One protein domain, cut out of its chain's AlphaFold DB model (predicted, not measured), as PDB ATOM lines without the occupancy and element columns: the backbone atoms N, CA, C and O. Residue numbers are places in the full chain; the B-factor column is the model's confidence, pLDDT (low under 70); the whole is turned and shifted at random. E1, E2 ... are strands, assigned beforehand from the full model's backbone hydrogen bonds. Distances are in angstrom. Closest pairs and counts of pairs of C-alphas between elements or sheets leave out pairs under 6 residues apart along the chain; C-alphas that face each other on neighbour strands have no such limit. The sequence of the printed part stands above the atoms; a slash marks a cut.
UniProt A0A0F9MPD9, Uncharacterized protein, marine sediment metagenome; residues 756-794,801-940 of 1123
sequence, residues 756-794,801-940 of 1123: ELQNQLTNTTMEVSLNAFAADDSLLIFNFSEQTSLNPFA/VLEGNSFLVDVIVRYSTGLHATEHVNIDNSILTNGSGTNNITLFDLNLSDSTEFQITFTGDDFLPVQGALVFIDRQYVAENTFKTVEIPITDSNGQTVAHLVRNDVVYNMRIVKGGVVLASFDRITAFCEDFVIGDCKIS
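AT A GLANCE: This is residues 756 to 794 and 801 to 940 of the 1123 residues of an uncharacterized protein of marine sediment metagenome (UniProt A0A0F9MPD9). Two lobes of strands make this domain: a wide, twisted wall of four long strands, E2, E1, E3 and E4, and a small sandwich in which the sheet E8, E7, E10, E11 lies over the smaller sheet E9, E6, E12, with their strands crossed. The sandwich meets the wall at its E4 edge, and E5 folds back from E4 over one face of the wall near that edge. The printed part has 179 residues, with no named helix and 12 strands, E1 to E12 in order along the chain; the class is all strand. Both sheets of four are antiparallel in the orders E2 E1 E3 E4 and E8 E7 E10 E11, while the sheet E9 E6 E12 is mixed. The whole is compact, with a radius of gyration of the C-alphas of 17.1 A and spans of 54, 45 and 31 A.

IN THESE COORDINATES: E1, residues 765 to 774, begins with C-alpha 765 at (31.107, -37.887, 14.401) and is 29.7 A long. E2, residues 780 to 788, measures 23.4 A. E3, residues 806 to 816, measures 31.6 A, and E4, residues 822 to 833, measures 31.5 A and bends by 60 degrees at residue 829. E5 spans residues 839 to 845. E6, residues 851 to 859, is 25.0 A long and begins with C-alpha 851 at (31.772, -23.758, 3.378). E7 is residues 870 to 877, E8 is residues 882 to 887 and E9 is residues 896 to 902. E10, residues 907 to 914, measures 23.0 A. E11, residues 917 to 926, measures 24.0 A and bends by 55 degrees at residue 923. E12, residues 938 to 940, ends with C-alpha 940 at (48.152, -13.983, 4.605).

HOW THE PARTS SIT: The sheet E2 E1 E3 E4 is strongly twisted, and E2 and E4 are its edge strands. E1 and E2 form a hairpin, with N 770 and O 784 at 2.7 A. E1 and E3 are antiparallel at 164 degrees, with N 769 and O 812 at 2.9 A. E3 and E4 form another hairpin, with N 811 and O 827 at 2.9 A. E5 pairs with no named strand; its closest C-alpha to E4 is that of Asp 845, 6.8 A from that of Glu 823. The closest C-alphas of E5 and E8 are those of Phe 844 and Val 886, 5.1 A apart. The closest C-alphas of E4 and E8 are those of Val 825 and Glu 887, 5.6 A apart. In the sheet E8 E7 E10 E11, also strongly twisted, N 875 and O 884 of the hairpin E7 and E8 are 2.8 A apart. E7 and E10 are antiparallel, with N 872 and O 911 at 2.8 A, and E10 and E11 are a hairpin, with N 910 and O 922 at 2.9 A. In the third sheet E9 and E6 are antiparallel, with N 854 and O 899 at 2.8 A, and E6 and E12 are parallel, with N 857 and O 939 at 2.8 A. These last two sheets form a sandwich, two sheets face to face: the facing parts are 10.5 A centre to centre, and the strands stand at 37 degrees. E7 and E9 are near each other, with 9 pairs of C-alphas within 10 A. E2 and E12, for instance, are apart.

THE WHOLE: The two C-alphas farthest apart are those of Glu 803 and Val 933, at 56.9 A. Residues 795 to 800 are cut out, and C-alphas 794 and 801 are 17.4 A apart across the cut, which falls in the link E2 to E3. Of the links that are printed whole, E11 to E12 is long, with 11 residues. The mean pLDDT of the printed part is 87.6, and residue 835 alone is under 70.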
ATOM      1  N   GLU A 756      25.351 -21.787  11.455       90.12
ATOM      2  CA  GLU A 756      24.456 -20.665  11.156       90.12
ATOM      3  C   GLU A 756      23.255 -20.621  12.112       90.12
ATOM      4  O   GLU A 756      22.918 -19.562  12.656       90.12
ATOM      5  N   LEU A 757      22.610 -21.772  12.324       90.69
ATOM      6  CA  LEU A 757      21.345 -21.900  13.048       90.69
ATOM      7  C   LEU A 757      21.510 -22.180  14.547       90.69
ATOM      8  O   LEU A 757      20.541 -22.025  15.291       90.69
ATOM      9  N   GLN A 758      22.692 -22.619  14.989       89.88
ATOM     10  CA  GLN A 758      23.026 -22.967  16.381       89.88
ATOM     11  C   GLN A 758      22.140 -24.053  17.011       89.88
ATOM     12  O   GLN A 758      22.046 -24.173  18.235       89.88
ATOM     13  N   ASN A 759      21.486 -24.873  16.188       91.88
ATOM     14  CA  ASN A 759      20.728 -26.028  16.658       91.88
ATOM     15  C   ASN A 759      21.660 -27.226  16.835       91.88
ATOM     16  O   ASN A 759      22.528 -27.466  16.001       91.88
ATOM     17  N   GLN A 760      21.449 -28.013  17.889       91.56
ATOM     18  CA  GLN A 760      22.237 -29.218  18.133       91.56
ATOM     19  C   GLN A 760      22.088 -30.232  16.991       91.56
ATOM     20  O   GLN A 760      20.973 -30.578  16.589       91.56
ATOM     21  N   LEU A 761      23.222 -30.720  16.488       89.94
ATOM     22  CA  LEU A 761      23.270 -31.666  15.377       89.94
ATOM     23  C   LEU A 761      23.077 -33.112  15.854       89.94
ATOM     24  O   LEU A 761      23.411 -33.478  16.983       89.94
ATOM     25  N   THR A 762      22.532 -33.949  14.969       87.25
ATOM     26  CA  THR A 762      22.300 -35.386  15.203       87.25
ATOM     27  C   THR A 762      23.089 -36.214  14.191       87.25
ATOM     28  O   THR A 762      23.336 -35.742  13.086       87.25
ATOM     29  N   ASN A 763      23.463 -37.452  14.544       86.31
ATOM     30  CA  ASN A 763      24.372 -38.304  13.751       86.31
ATOM     31  C   ASN A 763      25.755 -37.670  13.519       86.31
ATOM     32  O   ASN A 763      26.318 -37.740  12.428       86.31
ATOM     33  N   THR A 764      26.276 -37.043  14.564       91.25
ATOM     34  CA  THR A 764      27.582 -36.391  14.583       91.25
ATOM     35  C   THR A 764      28.700 -37.421  14.700       91.25
ATOM     36  O   THR A 764      28.514 -38.451  15.347       91.25
ATOM     37  N   THR A 765      29.874 -37.128  14.147       92.94
ATOM     38  CA  THR A 765      31.107 -37.887  14.401       92.94
ATOM     39  C   THR A 765      32.136 -36.954  15.021       92.94
ATOM     40  O   THR A 765      32.450 -35.919  14.439       92.94
ATOM     41  N   MET A 766      32.649 -37.317  16.197       92.88
ATOM     42  CA  MET A 766      33.748 -36.620  16.864       92.88
ATOM     43  C   MET A 766      34.922 -37.574  17.056       92.88
ATOM     44  O   MET A 766      34.759 -38.676  17.577       92.88
ATOM     45  N   GLU A 767      36.100 -37.135  16.639       94.06
ATOM     46  CA  GLU A 767      37.387 -37.760  16.913       94.06
ATOM     47  C   GLU A 767      38.128 -36.835  17.874       94.06
ATOM     48  O   GLU A 767      38.420 -35.686  17.537       94.06
ATOM     49  N   VAL A 768      38.384 -37.317  19.087       92.44
ATOM     50  CA  VAL A 768      39.027 -36.534  20.137       92.44
ATOM     51  C   VAL A 768      40.358 -37.169  20.489       92.44
ATOM     52  O   VAL A 768      40.435 -38.375  20.718       92.44
ATOM     53  N   SER A 769      41.397 -36.347  20.557       93.25
ATOM     54  CA  SER A 769      42.710 -36.698  21.081       93.25
ATOM     55  C   SER A 769      43.078 -35.690  22.154       93.25
ATOM     56  O   SER A 769      43.142 -34.498  21.874       93.25
ATOM     57  N   LEU A 770      43.330 -36.161  23.366       92.12
ATOM     58  CA  LEU A 770      43.782 -35.377  24.498       92.12
ATOM     59  C   LEU A 770      45.170 -35.851  24.910       92.12
ATOM     60  O   LEU A 770      45.382 -37.037  25.156       92.12
ATOM     61  N   ASN A 771      46.087 -34.905  25.027       90.88
ATOM     62  CA  ASN A 771      47.430 -35.107  25.537       90.88
ATOM     63  C   ASN A 771      47.597 -34.228  26.776       90.88
ATOM     64  O   ASN A 771      47.398 -33.022  26.705       90.88
ATOM     65  N   ALA A 772      47.917 -34.835  27.915       88.19
ATOM     66  CA  ALA A 772      48.214 -34.119  29.144       88.19
ATOM     67  C   ALA A 772      49.723 -34.141  29.383       88.19
ATOM     68  O   ALA A 772      50.322 -35.209  29.523       88.19
ATOM     69  N   PHE A 773      50.315 -32.961  29.436       86.69
ATOM     70  CA  PHE A 773      51.717 -32.702  29.687       86.69
ATOM     71  C   PHE A 773      51.942 -32.266  31.137       86.69
ATOM     72  O   PHE A 773      51.023 -31.833  31.843       86.69
ATOM     73  N   ALA A 774      53.191 -32.370  31.585       80.50
ATOM     74  CA  ALA A 774      53.635 -31.722  32.811       80.50
ATOM     75  C   ALA A 774      53.363 -30.205  32.745       80.50
ATOM     76  O   ALA A 774      53.245 -29.631  31.663       80.50
ATOM     77  N   ALA A 775      53.271 -29.534  33.895       78.25
ATOM     78  CA  ALA A 775      52.927 -28.106  33.955       78.25
ATOM     79  C   ALA A 775      53.910 -27.168  33.216       78.25
ATOM     80  O   ALA A 775      53.595 -26.000  33.008       78.25
ATOM     81  N   ASP A 776      55.092 -27.660  32.847       75.56
ATOM     82  CA  ASP A 776      56.130 -26.946  32.100       75.56
ATOM     83  C   ASP A 776      56.217 -27.355  30.616       75.56
ATOM     84  O   ASP A 776      57.176 -26.977  29.945       75.56
ATOM     85  N   ASP A 777      55.244 -28.130  30.121       77.50
ATOM     86  CA  ASP A 777      55.160 -28.649  28.744       77.50
ATOM     87  C   ASP A 777      56.357 -29.539  28.336       77.50
ATOM     88  O   ASP A 777      56.617 -29.812  27.165       77.50
ATOM     89  N   SER A 778      57.139 -30.018  29.311       73.69
ATOM     90  CA  SER A 778      58.379 -30.751  29.027       73.69
ATOM     91  C   SER A 778      58.153 -32.200  28.592       73.69
ATOM     92  O   SER A 778      58.981 -32.769  27.871       73.69
ATOM     93  N   LEU A 779      57.060 -32.823  29.045       79.12
ATOM     94  CA  LEU A 779      56.791 -34.237  28.816       79.12
ATOM     95  C   LEU A 779      55.297 -34.545  28.747       79.12
ATOM     96  O   LEU A 779      54.532 -34.126  29.612       79.12
ATOM     97  N   LEU A 780      54.918 -35.374  27.770       83.25
ATOM     98  CA  LEU A 780      53.615 -36.032  27.700       83.25
ATOM     99  C   LEU A 780      53.482 -37.068  28.825       83.25
ATOM    100  O   LEU A 780      54.203 -38.067  28.842       83.25
ATOM    101  N   ILE A 781      52.539 -36.845  29.734       83.25
ATOM    102  CA  ILE A 781      52.280 -37.705  30.890       83.25
ATOM    103  C   ILE A 781      51.169 -38.704  30.591       83.25
ATOM    104  O   ILE A 781      51.335 -39.906  30.797       83.25
ATOM    105  N   PHE A 782      50.042 -38.211  30.083       84.06
ATOM    106  CA  PHE A 782      48.875 -39.031  29.781       84.06
ATOM    107  C   PHE A 782      48.381 -38.728  28.378       84.06
ATOM    108  O   PHE A 782      48.431 -37.589  27.919       84.06
ATOM    109  N   ASN A 783      47.853 -39.741  27.706       90.06
ATOM    110  CA  ASN A 783      47.153 -39.566  26.449       90.06
ATOM    111  C   ASN A 783      45.809 -40.287  26.487       90.06
ATOM    112  O   ASN A 783      45.627 -41.312  27.143       90.06
ATOM    113  N   PHE A 784      44.852 -39.725  25.772       90.62
ATOM    114  CA  PHE A 784      43.530 -40.290  25.612       90.62
ATOM    115  C   PHE A 784      43.046 -39.995  24.200       90.62
ATOM    116  O   PHE A 784      43.129 -38.864  23.738       90.62
ATOM    117  N   SER A 785      42.533 -40.999  23.501       92.31
ATOM    118  CA  SER A 785      41.995 -40.819  22.156       92.31
ATOM    119  C   SER A 785      40.767 -41.687  21.955       92.31
ATOM    120  O   SER A 785      40.824 -42.891  22.210       92.31
ATOM    121  N   GLU A 786      39.684 -41.104  21.457       91.38
ATOM    122  CA  GLU A 786      38.427 -41.811  21.227       91.38
ATOM    123  C   GLU A 786      37.691 -41.242  20.008       91.38
ATOM    124  O   GLU A 786      37.720 -40.042  19.741       91.38
ATOM    125  N   GLN A 787      37.001 -42.119  19.277       91.94
ATOM    126  CA  GLN A 787      36.024 -41.735  18.265       91.94
ATOM    127  C   GLN A 787      34.623 -42.046  18.791       91.94
ATOM    128  O   GLN A 787      34.343 -43.170  19.206       91.94
ATOM    129  N   THR A 788      33.727 -41.066  18.740       90.06
ATOM    130  CA  THR A 788      32.386 -41.168  19.315       90.06
ATOM    131  C   THR A 788      31.338 -40.503  18.434       90.06
ATOM    132  O   THR A 788      31.609 -39.545  17.710       90.06
ATOM    133  N   SER A 789      30.111 -41.015  18.507       90.44
ATOM    134  CA  SER A 789      28.933 -40.406  17.882       90.44
ATOM    135  C   SER A 789      27.983 -39.766  18.901       90.44
ATOM    136  O   SER A 789      26.842 -39.443  18.569       90.44
ATOM    137  N   LEU A 790      28.405 -39.661  20.166       89.31
ATOM    138  CA  LEU A 790      27.616 -39.068  21.245       89.31
ATOM    139  C   LEU A 790      27.699 -37.544  21.185       89.31
ATOM    140  O   LEU A 790      28.789 -37.002  21.099       89.31
ATOM    141  N   ASN A 791      26.562 -36.857  21.279       90.31
ATOM    142  CA  ASN A 791      26.494 -35.400  21.370       90.31
ATOM    143  C   ASN A 791      25.464 -35.033  22.458       90.31
ATOM    144  O   ASN A 791      24.268 -35.239  22.227       90.31
ATOM    145  N   PRO A 792      25.876 -34.542  23.644       91.12
ATOM    146  CA  PRO A 792      27.236 -34.136  24.015       91.12
ATOM    147  C   PRO A 792      28.169 -35.306  24.383       91.12
ATOM    148  O   PRO A 792      27.707 -36.379  24.777       91.12
ATOM    149  N   PHE A 793      29.482 -35.083  24.288       90.88
ATOM    150  CA  PHE A 793      30.537 -36.015  24.708       90.88
ATOM    151  C   PHE A 793      31.450 -35.364  25.747       90.88
ATOM    152  O   PHE A 793      31.853 -34.217  25.571       90.88
ATOM    153  N   ALA A 794      31.811 -36.097  26.802       90.88
ATOM    154  CA  ALA A 794      32.646 -35.577  27.879       90.88
ATOM    155  C   ALA A 794      33.837 -36.489  28.203       90.88
ATOM    156  O   ALA A 794      33.715 -37.717  28.196       90.88
ATOM    157  N   VAL A 801      42.622 -33.666  40.780       82.88
ATOM    158  CA  VAL A 801      44.004 -33.189  40.880       82.88
ATOM    159  C   VAL A 801      44.225 -32.664  42.304       82.88
ATOM    160  O   VAL A 801      43.358 -31.975  42.836       82.88
ATOM    161  N   LEU A 802      45.343 -33.018  42.942       80.19
ATOM    162  CA  LEU A 802      45.681 -32.536  44.287       80.19
ATOM    163  C   LEU A 802      45.983 -31.028  44.267       80.19
ATOM    164  O   LEU A 802      46.419 -30.486  43.251       80.19
ATOM    165  N   GLU A 803      45.761 -30.340  45.390       73.69
ATOM    166  CA  GLU A 803      46.159 -28.931  45.533       73.69
ATOM    167  C   GLU A 803      47.671 -28.785  45.305       73.69
ATOM    168  O   GLU A 803      48.450 -29.564  45.843       73.69
ATOM    169  N   GLY A 804      48.083 -27.813  44.485       70.06
ATOM    170  CA  GLY A 804      49.491 -27.599  44.116       70.06
ATOM    171  C   GLY A 804      49.941 -28.321  42.840       70.06
ATOM    172  O   GLY A 804      50.872 -27.854  42.188       70.06
ATOM    173  N   ASN A 805      49.234 -29.373  42.413       81.31
ATOM    174  CA  ASN A 805      49.509 -30.060  41.152       81.31
ATOM    175  C   ASN A 805      48.733 -29.426  39.991       81.31
ATOM    176  O   ASN A 805      47.585 -28.996  40.134       81.31
ATOM    177  N   SER A 806      49.363 -29.387  38.819       84.94
ATOM    178  CA  SER A 806      48.726 -28.942  37.582       84.94
ATOM    179  C   SER A 806      49.281 -29.687  36.375       84.94
ATOM    180  O   SER A 806      50.422 -30.149  36.397       84.94
ATOM    181  N   PHE A 807      48.459 -29.809  35.341       85.62
ATOM    182  CA  PHE A 807      48.834 -30.412  34.063       85.62
ATOM    183  C   PHE A 807      48.443 -29.465  32.934       85.62
ATOM    184  O   PHE A 807      47.402 -28.812  33.022       85.62
ATOM    185  N   LEU A 808      49.260 -29.398  31.886       87.38
ATOM    186  CA  LEU A 808      48.881 -28.740  30.640       87.38
ATOM    187  C   LEU A 808      48.171 -29.755  29.764       87.38
ATOM    188  O   LEU A 808      48.582 -30.905  29.688       87.38
ATOM    189  N   VAL A 809      47.065 -29.366  29.156       87.88
ATOM    190  CA  VAL A 809      46.226 -30.275  28.396       87.88
ATOM    191  C   VAL A 809      45.977 -29.690  27.024       87.88
ATOM    192  O   VAL A 809      45.370 -28.624  26.893       87.88
ATOM    193  N   ASP A 810      46.384 -30.459  26.023       88.69
ATOM    194  CA  ASP A 810      46.102 -30.195  24.627       88.69
ATOM    195  C   ASP A 810      45.001 -31.126  24.163       88.69
ATOM    196  O   ASP A 810      45.025 -32.332  24.427       88.69
ATOM    197  N   VAL A 811      44.030 -30.569  23.455       90.75
ATOM    198  CA  VAL A 811      42.913 -31.337  22.918       90.75
ATOM    199  C   VAL A 811      42.735 -31.003  21.455       90.75
ATOM    200  O   VAL A 811      42.512 -29.855  21.093       90.75
ATOM    201  N   ILE A 812      42.768 -32.028  20.619       92.12
ATOM    202  CA  ILE A 812      42.401 -31.948  19.215       92.12
ATOM    203  C   ILE A 812      41.038 -32.601  19.085       92.12
ATOM    204  O   ILE A 812      40.882 -33.791  19.366       92.12
ATOM    205  N   VAL A 813      40.054 -31.821  18.654       93.44
ATOM    206  CA  VAL A 813      38.729 -32.323  18.315       93.44
ATOM    207  C   VAL A 813      38.505 -32.105  16.835       93.44
ATOM    208  O   VAL A 813      38.368 -30.971  16.382       93.44
ATOM    209  N   ARG A 814      38.440 -33.202  16.088       93.94
ATOM    210  CA  ARG A 814      37.962 -33.205  14.712       93.94
ATOM    211  C   ARG A 814      36.501 -33.608  14.719       93.94
ATOM    212  O   ARG A 814      36.143 -34.658  15.257       93.94
ATOM    213  N   TYR A 815      35.658 -32.786  14.120       93.62
ATOM    214  CA  TYR A 815      34.226 -33.013  14.118       93.62
ATOM    215  C   TYR A 815      33.626 -32.837  12.732       93.62
ATOM    216  O   TYR A 815      34.131 -32.087  11.902       93.62
ATOM    217  N   SER A 816      32.588 -33.622  12.457       90.38
ATOM    218  CA  SER A 816      31.826 -33.515  11.216       90.38
ATOM    219  C   SER A 816      30.462 -34.178  11.339       90.38
ATOM    220  O   SER A 816      30.262 -35.155  12.079       90.38
ATOM    221  N   THR A 817      29.540 -33.693  10.522       89.12
ATOM    222  CA  THR A 817      28.246 -34.310  10.243       89.12
ATOM    223  C   THR A 817      28.091 -34.454   8.729       89.12
ATOM    224  O   THR A 817      28.630 -33.668   7.968       89.12
ATOM    225  N   GLY A 818      27.378 -35.469   8.231       83.25
ATOM    226  CA  GLY A 818      27.447 -35.852   6.807       83.25
ATOM    227  C   GLY A 818      27.065 -34.796   5.746       83.25
ATOM    228  O   GLY A 818      27.320 -35.041   4.569       83.25
ATOM    229  N   LEU A 819      26.440 -33.671   6.114       86.00
ATOM    230  CA  LEU A 819      26.141 -32.536   5.216       86.00
ATOM    231  C   LEU A 819      26.959 -31.276   5.545       86.00
ATOM    232  O   LEU A 819      26.758 -30.231   4.931       86.00
ATOM    233  N   HIS A 820      27.882 -31.387   6.486       90.62
ATOM    234  CA  HIS A 820      28.682 -30.306   7.027       90.62
ATOM    235  C   HIS A 820      30.169 -30.565   6.767       90.62
ATOM    236  O   HIS A 820      30.563 -31.657   6.338       90.62
ATOM    237  N   ALA A 821      30.973 -29.516   6.898       89.12
ATOM    238  CA  ALA A 821      32.406 -29.561   6.686       89.12
ATOM    239  C   ALA A 821      33.091 -30.448   7.737       89.12
ATOM    240  O   ALA A 821      32.482 -30.969   8.666       89.12
ATOM    241  N   THR A 822      34.376 -30.730   7.532       91.12
ATOM    242  CA  THR A 822      35.178 -31.415   8.548       91.12
ATOM    243  C   THR A 822      36.078 -30.396   9.199       91.12
ATOM    244  O   THR A 822      37.084 -29.995   8.619       91.12
ATOM    245  N   GLU A 823      35.729 -30.019  10.414       91.94
ATOM    246  CA  GLU A 823      36.341 -28.898  11.107       91.94
ATOM    247  C   GLU A 823      37.119 -29.357  12.334       91.94
ATOM    248  O   GLU A 823      36.994 -30.496  12.809       91.94
ATOM    249  N   HIS A 824      37.986 -28.464  12.811       89.88
ATOM    250  CA  HIS A 824      38.887 -28.743  13.916       89.88
ATOM    251  C   HIS A 824      38.802 -27.661  14.983       89.88
ATOM    252  O   HIS A 824      38.914 -26.464  14.716       89.88
ATOM    253  N   VAL A 825      38.691 -28.106  16.228       92.00
ATOM    254  CA  VAL A 825      38.902 -27.275  17.408       92.00
ATOM    255  C   VAL A 825      40.114 -27.831  18.129       92.00
ATOM    256  O   VAL A 825      40.103 -28.961  18.618       92.00
ATOM    257  N   ASN A 826      41.171 -27.028  18.157       90.19
ATOM    258  CA  ASN A 826      42.388 -27.321  18.889       90.19
ATOM    259  C   ASN A 826      42.427 -26.452  20.150       90.19
ATOM    260  O   ASN A 826      42.241 -25.236  20.099       90.19
ATOM    261  N   ILE A 827      42.659 -27.095  21.282       86.94
ATOM    262  CA  ILE A 827      42.952 -26.473  22.564       86.94
ATOM    263  C   ILE A 827      44.422 -26.755  22.819       86.94
ATOM    264  O   ILE A 827      44.833 -27.908  22.756       86.94
ATOM    265  N   ASP A 828      45.179 -25.705  23.086       83.31
ATOM    266  CA  ASP A 828      46.611 -25.762  23.355       83.31
ATOM    267  C   ASP A 828      46.856 -25.153  24.737       83.31
ATOM    268  O   ASP A 828      46.279 -24.107  25.061       83.31
ATOM    269  N   ASN A 829      47.701 -25.796  25.541       77.44
ATOM    270  CA  ASN A 829      48.170 -25.301  26.832       77.44
ATOM    271  C   ASN A 829      47.050 -24.986  27.853       77.44
ATOM    272  O   ASN A 829      47.121 -24.008  28.604       77.44
ATOM    273  N   SER A 830      45.991 -25.809  27.915       83.69
ATOM    274  CA  SER A 830      44.925 -25.642  28.916       83.69
ATOM    275  C   SER A 830      45.351 -26.174  30.286       83.69
ATOM    276  O   SER A 830      45.718 -27.336  30.409       83.69
ATOM    277  N   ILE A 831      45.280 -25.357  31.339       84.44
ATOM    278  CA  ILE A 831      45.725 -25.769  32.679       84.44
ATOM    279  C   ILE A 831      44.612 -26.537  33.417       84.44
ATOM    280  O   ILE A 831      43.533 -26.001  33.692       84.44
ATOM    281  N   LEU A 832      44.904 -27.775  33.812       84.94
ATOM    282  CA  LEU A 832      44.074 -28.608  34.683       84.94
ATOM    283  C   LEU A 832      44.596 -28.554  36.128       84.94
ATOM    284  O   LEU A 832      45.709 -29.002  36.392       84.94
ATOM    285  N   THR A 833      43.796 -28.039  37.068       84.88
ATOM    286  CA  THR A 833      44.142 -27.910  38.499       84.88
ATOM    287  C   THR A 833      43.032 -28.440  39.410       84.88
ATOM    288  O   THR A 833      41.932 -28.776  38.957       84.88
ATOM    289  N   ASN A 834      43.297 -28.492  40.722       75.50
ATOM    290  CA  ASN A 834      42.252 -28.756  41.709       75.50
ATOM    291  C   ASN A 834      41.226 -27.611  41.718       75.50
ATOM    292  O   ASN A 834      41.519 -26.501  42.161       75.50
ATOM    293  N   GLY A 835      40.021 -27.876  41.214       66.88
ATOM    294  CA  GLY A 835      38.958 -26.877  41.093       66.88
ATOM    295  C   GLY A 835      38.742 -26.333  39.681       66.88
ATOM    296  O   GLY A 835      37.825 -25.527  39.504       66.88
ATOM    297  N   SER A 836      39.497 -26.795  38.673       72.81
ATOM    298  CA  SER A 836      39.090 -26.630  37.273       72.81
ATOM    299  C   SER A 836      37.706 -27.264  37.099       72.81
ATOM    300  O   SER A 836      37.551 -28.485  37.143       72.81
ATOM    301  N   GLY A 837      36.675 -26.428  36.976       73.75
ATOM    302  CA  GLY A 837      35.338 -26.887  36.618       73.75
ATOM    303  C   GLY A 837      35.329 -27.478  35.207       73.75
ATOM    304  O   GLY A 837      36.278 -27.326  34.442       73.75
ATOM    305  N   THR A 838      34.237 -28.136  34.837       83.56
ATOM    306  CA  THR A 838      34.087 -28.688  33.487       83.56
ATOM    307  C   THR A 838      34.056 -27.576  32.436       83.56
ATOM    308  O   THR A 838      33.182 -26.705  32.472       83.56
ATOM    309  N   ASN A 839      34.963 -27.642  31.461       86.00
ATOM    310  CA  ASN A 839      34.975 -26.751  30.306       86.00
ATOM    311  C   ASN A 839      33.919 -27.204  29.291       86.00
ATOM    312  O   ASN A 839      34.089 -28.218  28.612       86.00
ATOM    313  N   ASN A 840      32.818 -26.457  29.191       88.94
ATOM    314  CA  ASN A 840      31.781 -26.702  28.189       88.94
ATOM    315  C   ASN A 840      32.154 -25.996  26.880       88.94
ATOM    316  O   ASN A 840      32.221 -24.767  26.843       88.94
ATOM    317  N   ILE A 841      32.374 -26.770  25.819       89.75
ATOM    318  CA  ILE A 841      32.811 -26.285  24.510       89.75
ATOM    319  C   ILE A 841      31.736 -26.611  23.483       89.75
ATOM    320  O   ILE A 841      31.351 -27.767  23.302       89.75
ATOM    321  N   THR A 842      31.258 -25.576  22.803       92.31
ATOM    322  CA  THR A 842      30.332 -25.725  21.684       92.31
ATOM    323  C   THR A 842      31.130 -25.773  20.388       92.31
ATOM    324  O   THR A 842      31.886 -24.850  20.109       92.31
ATOM    325  N   LEU A 843      30.963 -26.843  19.619       93.62
ATOM    326  CA  LEU A 843      31.568 -27.032  18.303       93.62
ATOM    327  C   LEU A 843      30.544 -26.586  17.257       93.62
ATOM    328  O   LEU A 843      29.434 -27.123  17.236       93.62
ATOM    329  N   PHE A 844      30.880 -25.588  16.448       93.00
ATOM    330  CA  PHE A 844      30.012 -25.076  15.389       93.00
ATOM    331  C   PHE A 844      30.452 -25.720  14.086       93.00
ATOM    332  O   PHE A 844      31.596 -25.523  13.725       93.00
ATOM    333  N   ASP A 845      29.581 -26.505  13.454       93.38
ATOM    334  CA  ASP A 845      29.865 -27.230  12.209       93.38
ATOM    335  C   ASP A 845      29.218 -26.486  11.029       93.38
ATOM    336  O   ASP A 845      28.005 -26.227  11.058       93.38
ATOM    337  N   LEU A 846      29.998 -26.099  10.014       93.50
ATOM    338  CA  LEU A 846      29.514 -25.324   8.865       93.50
ATOM    339  C   LEU A 846      28.927 -26.215   7.764       93.50
ATOM    340  O   LEU A 846      29.508 -27.213   7.349       93.50
ATOM    341  N   ASN A 847      27.776 -25.836   7.215       92.25
ATOM    342  CA  ASN A 847      27.145 -26.570   6.117       92.25
ATOM    343  C   ASN A 847      28.020 -26.542   4.843       92.25
ATOM    344  O   ASN A 847      28.496 -25.485   4.421       92.25
ATOM    345  N   LEU A 848      28.185 -27.691   4.174       90.31
ATOM    346  CA  LEU A 848      29.019 -27.830   2.969       90.31
ATOM    347  C   LEU A 848      28.590 -26.918   1.810       90.31
ATOM    348  O   LEU A 848      29.401 -26.638   0.932       90.31
ATOM    349  N   SER A 849      27.325 -26.478   1.764       89.50
ATOM    350  CA  SER A 849      26.859 -25.533   0.737       89.50
ATOM    351  C   SER A 849      27.486 -24.147   0.848       89.50
ATOM    352  O   SER A 849      27.620 -23.466  -0.170       89.50
ATOM    353  N   ASP A 850      27.845 -23.746   2.065       87.75
ATOM    354  CA  ASP A 850      28.311 -22.399   2.397       87.75
ATOM    355  C   ASP A 850      29.805 -22.382   2.752       87.75
ATOM    356  O   ASP A 850      30.456 -21.339   2.666       87.75
ATOM    357  N   SER A 851      30.360 -23.552   3.078       90.69
ATOM    358  CA  SER A 851      31.772 -23.758   3.378       90.69
ATOM    359  C   SER A 851      32.667 -23.622   2.142       90.69
ATOM    360  O   SER A 851      32.408 -24.176   1.072       90.69
ATOM    361  N   THR A 852      33.754 -22.866   2.283       90.69
ATOM    362  CA  THR A 852      34.876 -22.814   1.338       90.69
ATOM    363  C   THR A 852      36.175 -22.953   2.126       90.69
ATOM    364  O   THR A 852      36.345 -22.288   3.146       90.69
ATOM    365  N   GLU A 853      37.095 -23.795   1.652       91.88
ATOM    366  CA  GLU A 853      38.413 -23.980   2.266       91.88
ATOM    367  C   GLU A 853      39.319 -22.775   1.971       91.88
ATOM    368  O   GLU A 853      39.517 -22.393   0.813       91.88
ATOM    369  N   PHE A 854      39.887 -22.184   3.018       92.00
ATOM    370  CA  PHE A 854      40.879 -21.118   2.932       92.00
ATOM    371  C   PHE A 854      42.203 -21.579   3.528       92.00
ATOM    372  O   PHE A 854      42.264 -22.004   4.680       92.00
ATOM    373  N   GLN A 855      43.282 -21.418   2.763       92.69
ATOM    374  CA  GLN A 855      44.639 -21.563   3.266       92.69
ATOM    375  C   GLN A 855      45.044 -20.275   3.994       92.69
ATOM    376  O   GLN A 855      45.340 -19.251   3.372       92.69
ATOM    377  N   ILE A 856      45.089 -20.323   5.319       92.38
ATOM    378  CA  ILE A 856      45.564 -19.222   6.159       92.38
ATOM    379  C   ILE A 856      47.069 -19.390   6.369       92.38
ATOM    380  O   ILE A 856      47.517 -20.457   6.769       92.38
ATOM    381  N   THR A 857      47.857 -18.349   6.103       92.19
ATOM    382  CA  THR A 857      49.309 -18.308   6.326       92.19
ATOM    383  C   THR A 857      49.642 -17.202   7.318       92.19
ATOM    384  O   THR A 857      49.258 -16.056   7.092       92.19
ATOM    385  N   PHE A 858      50.370 -17.515   8.389       92.69
ATOM    386  CA  PHE A 858      50.788 -16.544   9.398       92.69
ATOM    387  C   PHE A 858      52.316 -16.462   9.541       92.69
ATOM    388  O   PHE A 858      52.998 -17.481   9.693       92.69
ATOM    389  N   THR A 859      52.849 -15.236   9.525       90.38
ATOM    390  CA  THR A 859      54.274 -14.941   9.748       90.38
ATOM    391  C   THR A 859      54.477 -13.972  10.913       90.38
ATOM    392  O   THR A 859      53.695 -13.034  11.093       90.38
ATOM    393  N   GLY A 860      55.543 -14.173  11.687       84.50
ATOM    394  CA  GLY A 860      55.896 -13.341  12.839       84.50
ATOM    395  C   GLY A 860      56.384 -11.941  12.454       84.50
ATOM    396  O   GLY A 860      56.436 -11.587  11.274       84.50
ATOM    397  N   ASP A 861      56.764 -11.147  13.458       80.88
ATOM    398  CA  ASP A 861      57.346  -9.801  13.278       80.88
ATOM    399  C   ASP A 861      58.697  -9.848  12.545       80.88
ATOM    400  O   ASP A 861      59.158  -8.868  11.972       80.88
ATOM    401  N   ASP A 862      59.334 -11.015  12.550       81.62
ATOM    402  CA  ASP A 862      60.566 -11.338  11.839       81.62
ATOM    403  C   ASP A 862      60.322 -11.878  10.417       81.62
ATOM    404  O   ASP A 862      61.272 -12.275   9.737       81.62
ATOM    405  N   PHE A 863      59.063 -11.887   9.958       77.81
ATOM    406  CA  PHE A 863      58.600 -12.442   8.681       77.81
ATOM    407  C   PHE A 863      58.848 -13.948   8.506       77.81
ATOM    408  O   PHE A 863      58.693 -14.475   7.399       77.81
ATOM    409  N   LEU A 864      59.203 -14.665   9.572       86.69
ATOM    410  CA  LEU A 864      59.344 -16.114   9.522       86.69
ATOM    411  C   LEU A 864      57.976 -16.785   9.723       86.69
ATOM    412  O   LEU A 864      57.150 -16.293  10.498       86.69
ATOM    413  N   PRO A 865      57.696 -17.899   9.020       88.00
ATOM    414  CA  PRO A 865      56.471 -18.658   9.231       88.00
ATOM    415  C   PRO A 865      56.395 -19.167  10.670       88.00
ATOM    416  O   PRO A 865      57.357 -19.739  11.189       88.00
ATOM    417  N   VAL A 866      55.241 -18.986  11.314       88.75
ATOM    418  CA  VAL A 866      55.049 -19.414  12.704       88.75
ATOM    419  C   VAL A 866      54.282 -20.727  12.732       88.75
ATOM    420  O   VAL A 866      53.070 -20.768  12.536       88.75
ATOM    421  N   GLN A 867      55.005 -21.805  13.015       91.19
ATOM    422  CA  GLN A 867      54.440 -23.137  13.221       91.19
ATOM    423  C   GLN A 867      53.709 -23.261  14.559       91.19
ATOM    424  O   GLN A 867      54.155 -22.680  15.554       91.19
ATOM    425  N   GLY A 868      52.652 -24.076  14.600       87.00
ATOM    426  CA  GLY A 868      51.961 -24.470  15.828       87.00
ATOM    427  C   GLY A 868      51.176 -23.339  16.488       87.00
ATOM    428  O   GLY A 868      51.031 -23.330  17.703       87.00
ATOM    429  N   ALA A 869      50.739 -22.342  15.722       88.75
ATOM    430  CA  ALA A 869      49.887 -21.274  16.222       88.75
ATOM    431  C   ALA A 869      48.412 -21.651  16.032       88.75
ATOM    432  O   ALA A 869      48.019 -22.109  14.957       88.75
ATOM    433  N   LEU A 870      47.604 -21.440  17.068       90.25
ATOM    434  CA  LEU A 870      46.155 -21.566  17.013       90.25
ATOM    435  C   LEU A 870      45.551 -20.338  16.341       90.25
ATOM    436  O   LEU A 870      45.823 -19.203  16.742       90.25
ATOM    437  N   VAL A 871      44.691 -20.561  15.353       91.75
ATOM    438  CA  VAL A 871      43.948 -19.497  14.674       91.75
ATOM    439  C   VAL A 871      42.522 -19.496  15.206       91.75
ATOM    440  O   VAL A 871      41.681 -20.247  14.745       91.75
ATOM    441  N   PHE A 872      42.223 -18.655  16.191       91.62
ATOM    442  CA  PHE A 872      40.850 -18.484  16.662       91.62
ATOM    443  C   PHE A 872      40.051 -17.739  15.600       91.62
ATOM    444  O   PHE A 872      40.326 -16.564  15.342       91.62
ATOM    445  N   ILE A 873      39.072 -18.412  15.000       93.75
ATOM    446  CA  ILE A 873      38.185 -17.832  13.996       93.75
ATOM    447  C   ILE A 873      36.877 -17.483  14.684       93.75
ATOM    448  O   ILE A 873      36.048 -18.340  14.987       93.75
ATOM    449  N   ASP A 874      36.699 -16.195  14.936       93.00
ATOM    450  CA  ASP A 874      35.519 -15.668  15.588       93.00
ATOM    451  C   ASP A 874      34.547 -15.136  14.529       93.00
ATOM    452  O   ASP A 874      34.812 -14.129  13.873       93.00
ATOM    453  N   ARG A 875      33.394 -15.786  14.363       93.62
ATOM    454  CA  ARG A 875      32.339 -15.366  13.431       93.62
ATOM    455  C   ARG A 875      31.431 -14.318  14.058       93.62
ATOM    456  O   ARG A 875      30.958 -14.502  15.180       93.62
ATOM    457  N   GLN A 876      31.111 -13.252  13.319       92.75
ATOM    458  CA  GLN A 876      30.123 -12.269  13.761       92.75
ATOM    459  C   GLN A 876      28.686 -12.787  13.598       92.75
ATOM    460  O   GLN A 876      28.202 -12.980  12.484       92.75
ATOM    461  N   TYR A 877      27.948 -12.888  14.703       91.38
ATOM    462  CA  TYR A 877      26.502 -13.112  14.700       91.38
ATOM    463  C   TYR A 877      25.790 -11.767  14.826       91.38
ATOM    464  O   TYR A 877      25.564 -11.250  15.920       91.38
ATOM    465  N   VAL A 878      25.437 -11.175  13.683       88.69
ATOM    466  CA  VAL A 878      24.886  -9.808  13.603       88.69
ATOM    467  C   VAL A 878      23.614  -9.635  14.442       88.69
ATOM    468  O   VAL A 878      23.454  -8.608  15.097       88.69
ATOM    469  N   ALA A 879      22.734 -10.642  14.469       86.25
ATOM    470  CA  ALA A 879      21.491 -10.604  15.245       86.25
ATOM    471  C   ALA A 879      21.724 -10.595  16.767       86.25
ATOM    472  O   ALA A 879      20.922 -10.030  17.509       86.25
ATOM    473  N   GLU A 880      22.822 -11.195  17.225       88.56
ATOM    474  CA  GLU A 880      23.202 -11.255  18.640       88.56
ATOM    475  C   GLU A 880      24.160 -10.126  19.035       88.56
ATOM    476  O   GLU A 880      24.339  -9.854  20.219       88.56
ATOM    477  N   ASN A 881      24.752  -9.450  18.045       86.81
ATOM    478  CA  ASN A 881      25.828  -8.478  18.216       86.81
ATOM    479  C   ASN A 881      27.024  -9.047  19.005       86.81
ATOM    480  O   ASN A 881      27.645  -8.357  19.814       86.81
ATOM    481  N   THR A 882      27.341 -10.320  18.774       89.75
ATOM    482  CA  THR A 882      28.447 -11.028  19.424       89.75
ATOM    483  C   THR A 882      29.291 -11.762  18.393       89.75
ATOM    484  O   THR A 882      28.829 -12.107  17.303       89.75
ATOM    485  N   PHE A 883      30.554 -11.973  18.738       90.38
ATOM    486  CA  PHE A 883      31.453 -12.859  18.017       90.38
ATOM    487  C   PHE A 883      31.537 -14.182  18.783       90.38
ATOM    488  O   PHE A 883      31.630 -14.159  20.012       90.38
ATOM    489  N   LYS A 884      31.482 -15.317  18.081       90.19
ATOM    490  CA  LYS A 884      31.694 -16.647  18.677       90.19
ATOM    491  C   LYS A 884      32.767 -17.381  17.894       90.19
ATOM    492  O   LYS A 884      32.770 -17.304  16.668       90.19
ATOM    493  N   THR A 885      33.640 -18.085  18.601       91.44
ATOM    494  CA  THR A 885      34.667 -18.924  17.986       91.44
ATOM    495  C   THR A 885      34.004 -20.132  17.340       91.44
ATOM    496  O   THR A 885      33.321 -20.885  18.033       91.44
ATOM    497  N   VAL A 886      34.164 -20.271  16.027       92.25
ATOM    498  CA  VAL A 886      33.545 -21.343  15.232       92.25
ATOM    499  C   VAL A 886      34.536 -22.450  14.903       92.25
ATOM    500  O   VAL A 886      34.194 -23.612  15.052       92.25
ATOM    501  N   GLU A 887      35.789 -22.105  14.601       92.81
ATOM    502  CA  GLU A 887      36.845 -23.068  14.284       92.81
ATOM    503  C   GLU A 887      38.168 -22.600  14.912       92.81
ATOM    504  O   GLU A 887      38.400 -21.394  15.080       92.81
ATOM    505  N   ILE A 888      39.034 -23.546  15.295       93.69
ATOM    506  CA  ILE A 888      40.369 -23.247  15.833       93.69
ATOM    507  C   ILE A 888      41.395 -24.182  15.181       93.69
ATOM    508  O   ILE A 888      41.834 -25.142  15.821       93.69
ATOM    509  N   PRO A 889      41.781 -23.961  13.913       93.12
ATOM    510  CA  PRO A 889      42.802 -24.768  13.263       93.12
ATOM    511  C   PRO A 889      44.220 -24.366  13.719       93.12
ATOM    512  O   PRO A 889      44.442 -23.271  14.246       93.12
ATOM    513  N   ILE A 890      45.191 -25.265  13.528       91.19
ATOM    514  CA  ILE A 890      46.597 -25.096  13.939       91.19
ATOM    515  C   ILE A 890      47.524 -24.986  12.723       91.19
ATOM    516  O   ILE A 890      47.330 -25.691  11.730       91.19
ATOM    517  N   THR A 891      48.531 -24.110  12.774       93.12
ATOM    518  CA  THR A 891      49.486 -23.918  11.666       93.12
ATOM    519  C   THR A 891      50.587 -24.985  11.588       93.12
ATOM    520  O   THR A 891      51.120 -25.443  12.599       93.12
ATOM    521  N   ASP A 892      50.974 -25.355  10.366       91.50
ATOM    522  CA  ASP A 892      52.046 -26.302  10.043       91.50
ATOM    523  C   ASP A 892      53.450 -25.657  10.077       91.50
ATOM    524  O   ASP A 892      53.614 -24.485  10.417       91.50
ATOM    525  N   SER A 893      54.498 -26.404   9.705       91.06
ATOM    526  CA  SER A 893      55.887 -25.904   9.669       91.06
ATOM    527  C   SER A 893      56.118 -24.707   8.739       91.06
ATOM    528  O   SER A 893      57.131 -24.024   8.861       91.06
ATOM    529  N   ASN A 894      55.201 -24.455   7.804       89.69
ATOM    530  CA  ASN A 894      55.233 -23.317   6.892       89.69
ATOM    531  C   ASN A 894      54.343 -22.163   7.378       89.69
ATOM    532  O   ASN A 894      54.149 -21.197   6.640       89.69
ATOM    533  N   GLY A 895      53.802 -22.245   8.599       89.50
ATOM    534  CA  GLY A 895      52.869 -21.265   9.146       89.50
ATOM    535  C   GLY A 895      51.492 -21.323   8.487       89.50
ATOM    536  O   GLY A 895      50.762 -20.338   8.544       89.50
ATOM    537  N   GLN A 896      51.148 -22.440   7.838       92.62
ATOM    538  CA  GLN A 896      49.933 -22.593   7.041       92.62
ATOM    539  C   GLN A 896      48.906 -23.467   7.752       92.62
ATOM    540  O   GLN A 896      49.250 -24.462   8.379       92.62
ATOM    541  N   THR A 897      47.631 -23.128   7.627       93.88
ATOM    542  CA  THR A 897      46.524 -23.973   8.070       93.88
ATOM    543  C   THR A 897      45.331 -23.851   7.135       93.88
ATOM    544  O   THR A 897      45.291 -22.951   6.295       93.88
ATOM    545  N   VAL A 898      44.374 -24.766   7.260       92.12
ATOM    546  CA  VAL A 898      43.134 -24.756   6.482       92.12
ATOM    547  C   VAL A 898      41.979 -24.436   7.417       92.12
ATOM    548  O   VAL A 898      41.878 -25.026   8.489       92.12
ATOM    549  N   ALA A 899      41.136 -23.501   6.995       92.81
ATOM    550  CA  ALA A 899      39.921 -23.111   7.691       92.81
ATOM    551  C   ALA A 899      38.719 -23.134   6.746       92.81
ATOM    552  O   ALA A 899      38.862 -22.874   5.547       92.81
ATOM    553  N   HIS A 900      37.539 -23.374   7.295       93.06
ATOM    554  CA  HIS A 900      36.277 -23.439   6.574       93.06
ATOM    555  C   HIS A 900      35.495 -22.151   6.822       93.06
ATOM    556  O   HIS A 900      35.003 -21.898   7.914       93.06
ATOM    557  N   LEU A 901      35.415 -21.282   5.809       93.12
ATOM    558  CA  LEU A 901      34.817 -19.951   5.957       93.12
ATOM    559  C   LEU A 901      33.734 -19.704   4.913       93.12
ATOM    560  O   LEU A 901      33.838 -20.126   3.758       93.12
ATOM    561  N   VAL A 902      32.735 -18.909   5.295       92.25
ATOM    562  CA  VAL A 902      31.728 -18.395   4.371       92.25
ATOM    563  C   VAL A 902      32.334 -17.262   3.551       92.25
ATOM    564  O   VAL A 902      32.722 -16.205   4.057       92.25
ATOM    565  N   ARG A 903      32.398 -17.475   2.240       89.69
ATOM    566  CA  ARG A 903      33.014 -16.546   1.292       89.69
ATOM    567  C   ARG A 903      32.166 -15.278   1.086       89.69
ATOM    568  O   ARG A 903      30.971 -15.365   0.816       89.69
ATOM    569  N   ASN A 904      32.811 -14.108   1.068       85.31
ATOM    570  CA  ASN A 904      32.282 -12.773   0.711       85.31
ATOM    571  C   ASN A 904      31.192 -12.143   1.607       85.31
ATOM    572  O   ASN A 904      30.914 -10.960   1.412       85.31
ATOM    573  N   ASP A 905      30.562 -12.877   2.525       85.88
ATOM    574  CA  ASP A 905      29.379 -12.384   3.259       85.88
ATOM    575  C   ASP A 905      29.643 -12.164   4.755       85.88
ATOM    576  O   ASP A 905      29.298 -11.128   5.328       85.88
ATOM    577  N   VAL A 906      30.316 -13.118   5.396       90.88
ATOM    578  CA  VAL A 906      30.506 -13.117   6.848       90.88
ATOM    579  C   VAL A 906      31.755 -12.328   7.246       90.88
ATOM    580  O   VAL A 906      32.793 -12.357   6.579       90.88
ATOM    581  N   VAL A 907      31.640 -11.603   8.359       91.81
ATOM    582  CA  VAL A 907      32.750 -10.897   9.001       91.81
ATOM    583  C   VAL A 907      33.316 -11.774  10.114       91.81
ATOM    584  O   VAL A 907      32.581 -12.209  11.003       91.81
ATOM    585  N   TYR A 908      34.624 -11.980  10.074       93.56
ATOM    586  CA  TYR A 908      35.394 -12.758  11.029       93.56
ATOM    587  C   TYR A 908      36.402 -11.869  11.757       93.56
ATOM    588  O   TYR A 908      36.974 -10.950  11.169       93.56
ATOM    589  N   ASN A 909      36.658 -12.160  13.027       91.62
ATOM    590  CA  ASN A 909      37.893 -11.745  13.682       91.62
ATOM    591  C   ASN A 909      38.797 -12.971  13.768       91.62
ATOM    592  O   ASN A 909      38.328 -14.065  14.074       91.62
ATOM    593  N   MET A 910      40.080 -12.794  13.484       91.56
ATOM    594  CA  MET A 910      41.066 -13.862  13.594       91.56
ATOM    595  C   MET A 910      42.084 -13.479  14.650       91.56
ATOM    596  O   MET A 910      42.744 -12.445  14.538       91.56
ATOM    597  N   ARG A 911      42.219 -14.308  15.682       89.94
ATOM    598  CA  ARG A 911      43.222 -14.116  16.732       89.94
ATOM    599  C   ARG A 911      44.214 -15.256  16.672       89.94
ATOM    600  O   ARG A 911      43.828 -16.416  16.758       89.94
ATOM    601  N   ILE A 912      45.485 -14.917  16.516       89.56
ATOM    602  CA  ILE A 912      46.552 -15.904  16.442       89.56
ATOM    603  C   ILE A 912      47.151 -16.008  17.830       89.56
ATOM    604  O   ILE A 912      47.680 -15.030  18.359       89.56
ATOM    605  N   VAL A 913      47.051 -17.191  18.417       84.88
ATOM    606  CA  VAL A 913      47.521 -17.474  19.768       84.88
ATOM    607  C   VAL A 913      48.542 -18.592  19.700       84.88
ATOM    608  O   VAL A 913      48.326 -19.598  19.031       84.88
ATOM    609  N   LYS A 914      49.660 -18.432  20.395       83.81
ATOM    610  CA  LYS A 914      50.663 -19.485  20.542       83.81
ATOM    611  C   LYS A 914      51.165 -19.488  21.978       83.81
ATOM    612  O   LYS A 914      51.551 -18.430  22.474       83.81
ATOM    613  N   GLY A 915      51.126 -20.641  22.653       71.00
ATOM    614  CA  GLY A 915      51.554 -20.753  24.054       71.00
ATOM    615  C   GLY A 915      50.794 -19.812  24.998       71.00
ATOM    616  O   GLY A 915      51.395 -19.173  25.856       71.00
ATOM    617  N   GLY A 916      49.488 -19.625  24.771       71.12
ATOM    618  CA  GLY A 916      48.630 -18.730  25.562       71.12
ATOM    619  C   GLY A 916      48.801 -17.222  25.307       71.12
ATOM    620  O   GLY A 916      48.019 -16.429  25.832       71.12
ATOM    621  N   VAL A 917      49.763 -16.803  24.478       76.31
ATOM    622  CA  VAL A 917      49.985 -15.393  24.123       76.31
ATOM    623  C   VAL A 917      49.344 -15.083  22.773       76.31
ATOM    624  O   VAL A 917      49.564 -15.789  21.789       76.31
ATOM    625  N   VAL A 918      48.560 -14.004  22.713       82.44
ATOM    626  CA  VAL A 918      48.035 -13.472  21.448       82.44
ATOM    627  C   VAL A 918      49.190 -12.816  20.692       82.44
ATOM    628  O   VAL A 918      49.685 -11.774  21.112       82.44
ATOM    629  N   LEU A 919      49.620 -13.427  19.588       83.25
ATOM    630  CA  LEU A 919      50.681 -12.904  18.724       83.25
ATOM    631  C   LEU A 919      50.174 -11.766  17.839       83.25
ATOM    632  O   LEU A 919      50.885 -10.800  17.594       83.25
ATOM    633  N   ALA A 920      48.938 -11.887  17.351       82.81
ATOM    634  CA  ALA A 920      48.279 -10.859  16.562       82.81
ATOM    635  C   ALA A 920      46.756 -11.020  16.636       82.81
ATOM    636  O   ALA A 920      46.235 -12.134  16.719       82.81
ATOM    637  N   SER A 921      46.045  -9.896  16.576       87.44
ATOM    638  CA  SER A 921      44.593  -9.858  16.407       87.44
ATOM    639  C   SER A 921      44.276  -9.119  15.122       87.44
ATOM    640  O   SER A 921      44.784  -8.021  14.892       87.44
ATOM    641  N   PHE A 922      43.425  -9.717  14.299       88.00
ATOM    642  CA  PHE A 922      42.945  -9.131  13.065       88.00
ATOM    643  C   PHE A 922      41.434  -9.028  13.131       88.00
ATOM    644  O   PHE A 922      40.711 -10.025  13.075       88.00
ATOM    645  N   ASP A 923      40.962  -7.798  13.247       89.75
ATOM    646  CA  ASP A 923      39.545  -7.538  13.398       89.75
ATOM    647  C   ASP A 923      38.906  -7.264  12.038       89.75
ATOM    648  O   ASP A 923      39.453  -6.548  11.196       89.75
ATOM    649  N   ARG A 924      37.682  -7.767  11.867       85.44
ATOM    650  CA  ARG A 924      36.794  -7.470  10.738       85.44
ATOM    651  C   ARG A 924      37.334  -7.910   9.370       85.44
ATOM    652  O   ARG A 924      37.220  -7.173   8.390       85.44
ATOM    653  N   ILE A 925      37.869  -9.123   9.295       88.62
ATOM    654  CA  ILE A 925      38.242  -9.788   8.045       88.62
ATOM    655  C   ILE A 925      36.987 -10.346   7.365       88.62
ATOM    656  O   ILE A 925      36.148 -10.976   7.997       88.62
ATOM    657  N   THR A 926      36.881 -10.176   6.051       88.75
ATOM    658  CA  THR A 926      35.926 -10.918   5.217       88.75
ATOM    659  C   THR A 926      36.718 -11.824   4.282       88.75
ATOM    660  O   THR A 926      37.695 -11.380   3.679       88.75
ATOM    661  N   ALA A 927      36.327 -13.095   4.178       88.69
ATOM    662  CA  ALA A 927      37.074 -14.095   3.423       88.69
ATOM    663  C   ALA A 927      36.829 -13.950   1.907       88.69
ATOM    664  O   ALA A 927      35.729 -14.219   1.413       88.69
ATOM    665  N   PHE A 928      37.860 -13.522   1.169       85.69
ATOM    666  CA  PHE A 928      37.860 -13.394  -0.293       85.69
ATOM    667  C   PHE A 928      38.908 -14.326  -0.903       85.69
ATOM    668  O   PHE A 928      40.041 -14.368  -0.432       85.69
ATOM    669  N   CYS A 929      38.552 -15.047  -1.966       84.62
ATOM    670  CA  CYS A 929      39.521 -15.835  -2.731       84.62
ATOM    671  C   CYS A 929      40.177 -14.972  -3.811       84.62
ATOM    672  O   CYS A 929      39.483 -14.193  -4.469       84.62
ATOM    673  N   GLU A 930      41.479 -15.156  -4.034       81.25
ATOM    674  CA  GLU A 930      42.199 -14.491  -5.124       81.25
ATOM    675  C   GLU A 930      41.726 -15.021  -6.482       81.25
ATOM    676  O   GLU A 930      41.443 -14.240  -7.393       81.25
ATOM    677  N   ASP A 931      41.544 -16.342  -6.589       78.88
ATOM    678  CA  ASP A 931      40.889 -16.979  -7.730       78.88
ATOM    679  C   ASP A 931      40.099 -18.219  -7.292       78.88
ATOM    680  O   ASP A 931      40.636 -19.293  -7.021       78.88
ATOM    681  N   PHE A 932      38.774 -18.085  -7.265       77.38
ATOM    682  CA  PHE A 932      37.878 -19.172  -6.876       77.38
ATOM    683  C   PHE A 932      37.825 -20.332  -7.884       77.38
ATOM    684  O   PHE A 932      37.508 -21.453  -7.501       77.38
ATOM    685  N   VAL A 933      38.094 -20.098  -9.174       74.19
ATOM    686  CA  VAL A 933      37.907 -21.121 -10.224       74.19
ATOM    687  C   VAL A 933      38.990 -22.194 -10.150       74.19
ATOM    688  O   VAL A 933      38.726 -23.357 -10.458       74.19
ATOM    689  N   ILE A 934      40.193 -21.806  -9.728       75.88
ATOM    690  CA  ILE A 934      41.331 -22.713  -9.526       75.88
ATOM    691  C   ILE A 934      41.529 -23.114  -8.055       75.88
ATOM    692  O   ILE A 934      42.470 -23.846  -7.763       75.88
ATOM    693  N   GLY A 935      40.647 -22.667  -7.150       74.06
ATOM    694  CA  GLY A 935      40.718 -22.968  -5.717       74.06
ATOM    695  C   GLY A 935      41.804 -22.197  -4.962       74.06
ATOM    696  O   GLY A 935      42.251 -22.652  -3.915       74.06
ATOM    697  N   ASP A 936      42.250 -21.047  -5.479       82.00
ATOM    698  CA  ASP A 936      43.276 -20.221  -4.839       82.00
ATOM    699  C   ASP A 936      42.649 -19.255  -3.818       82.00
ATOM    700  O   ASP A 936      42.461 -18.055  -4.053       82.00
ATOM    701  N   CYS A 937      42.239 -19.820  -2.684       88.56
ATOM    702  CA  CYS A 937      41.671 -19.108  -1.546       88.56
ATOM    703  C   CYS A 937      42.731 -19.019  -0.439       88.56
ATOM    704  O   CYS A 937      42.896 -19.951   0.348       88.56
ATOM    705  N   LYS A 938      43.475 -17.905  -0.390       89.69
ATOM    706  CA  LYS A 938      44.568 -17.683   0.569       89.69
ATOM    707  C   LYS A 938      44.335 -16.436   1.413       89.69
ATOM    708  O   LYS A 938      43.895 -15.411   0.905       89.69
ATOM    709  N   ILE A 939      44.685 -16.512   2.693       89.50
ATOM    710  CA  ILE A 939      44.697 -15.376   3.621       89.50
ATOM    711  C   ILE A 939      46.097 -15.304   4.230       89.50
ATOM    712  O   ILE A 939      46.542 -16.264   4.846       89.50
ATOM    713  N   SER A 940      46.804 -14.188   4.049       88.38
ATOM    714  CA  SER A 940      48.152 -13.983   4.605       88.38
ATOM    715  C   SER A 940      48.114 -12.952   5.732       88.38
ATOM    716  O   SER A 940      47.629 -11.840   5.528       88.38
TER     717      SER A 940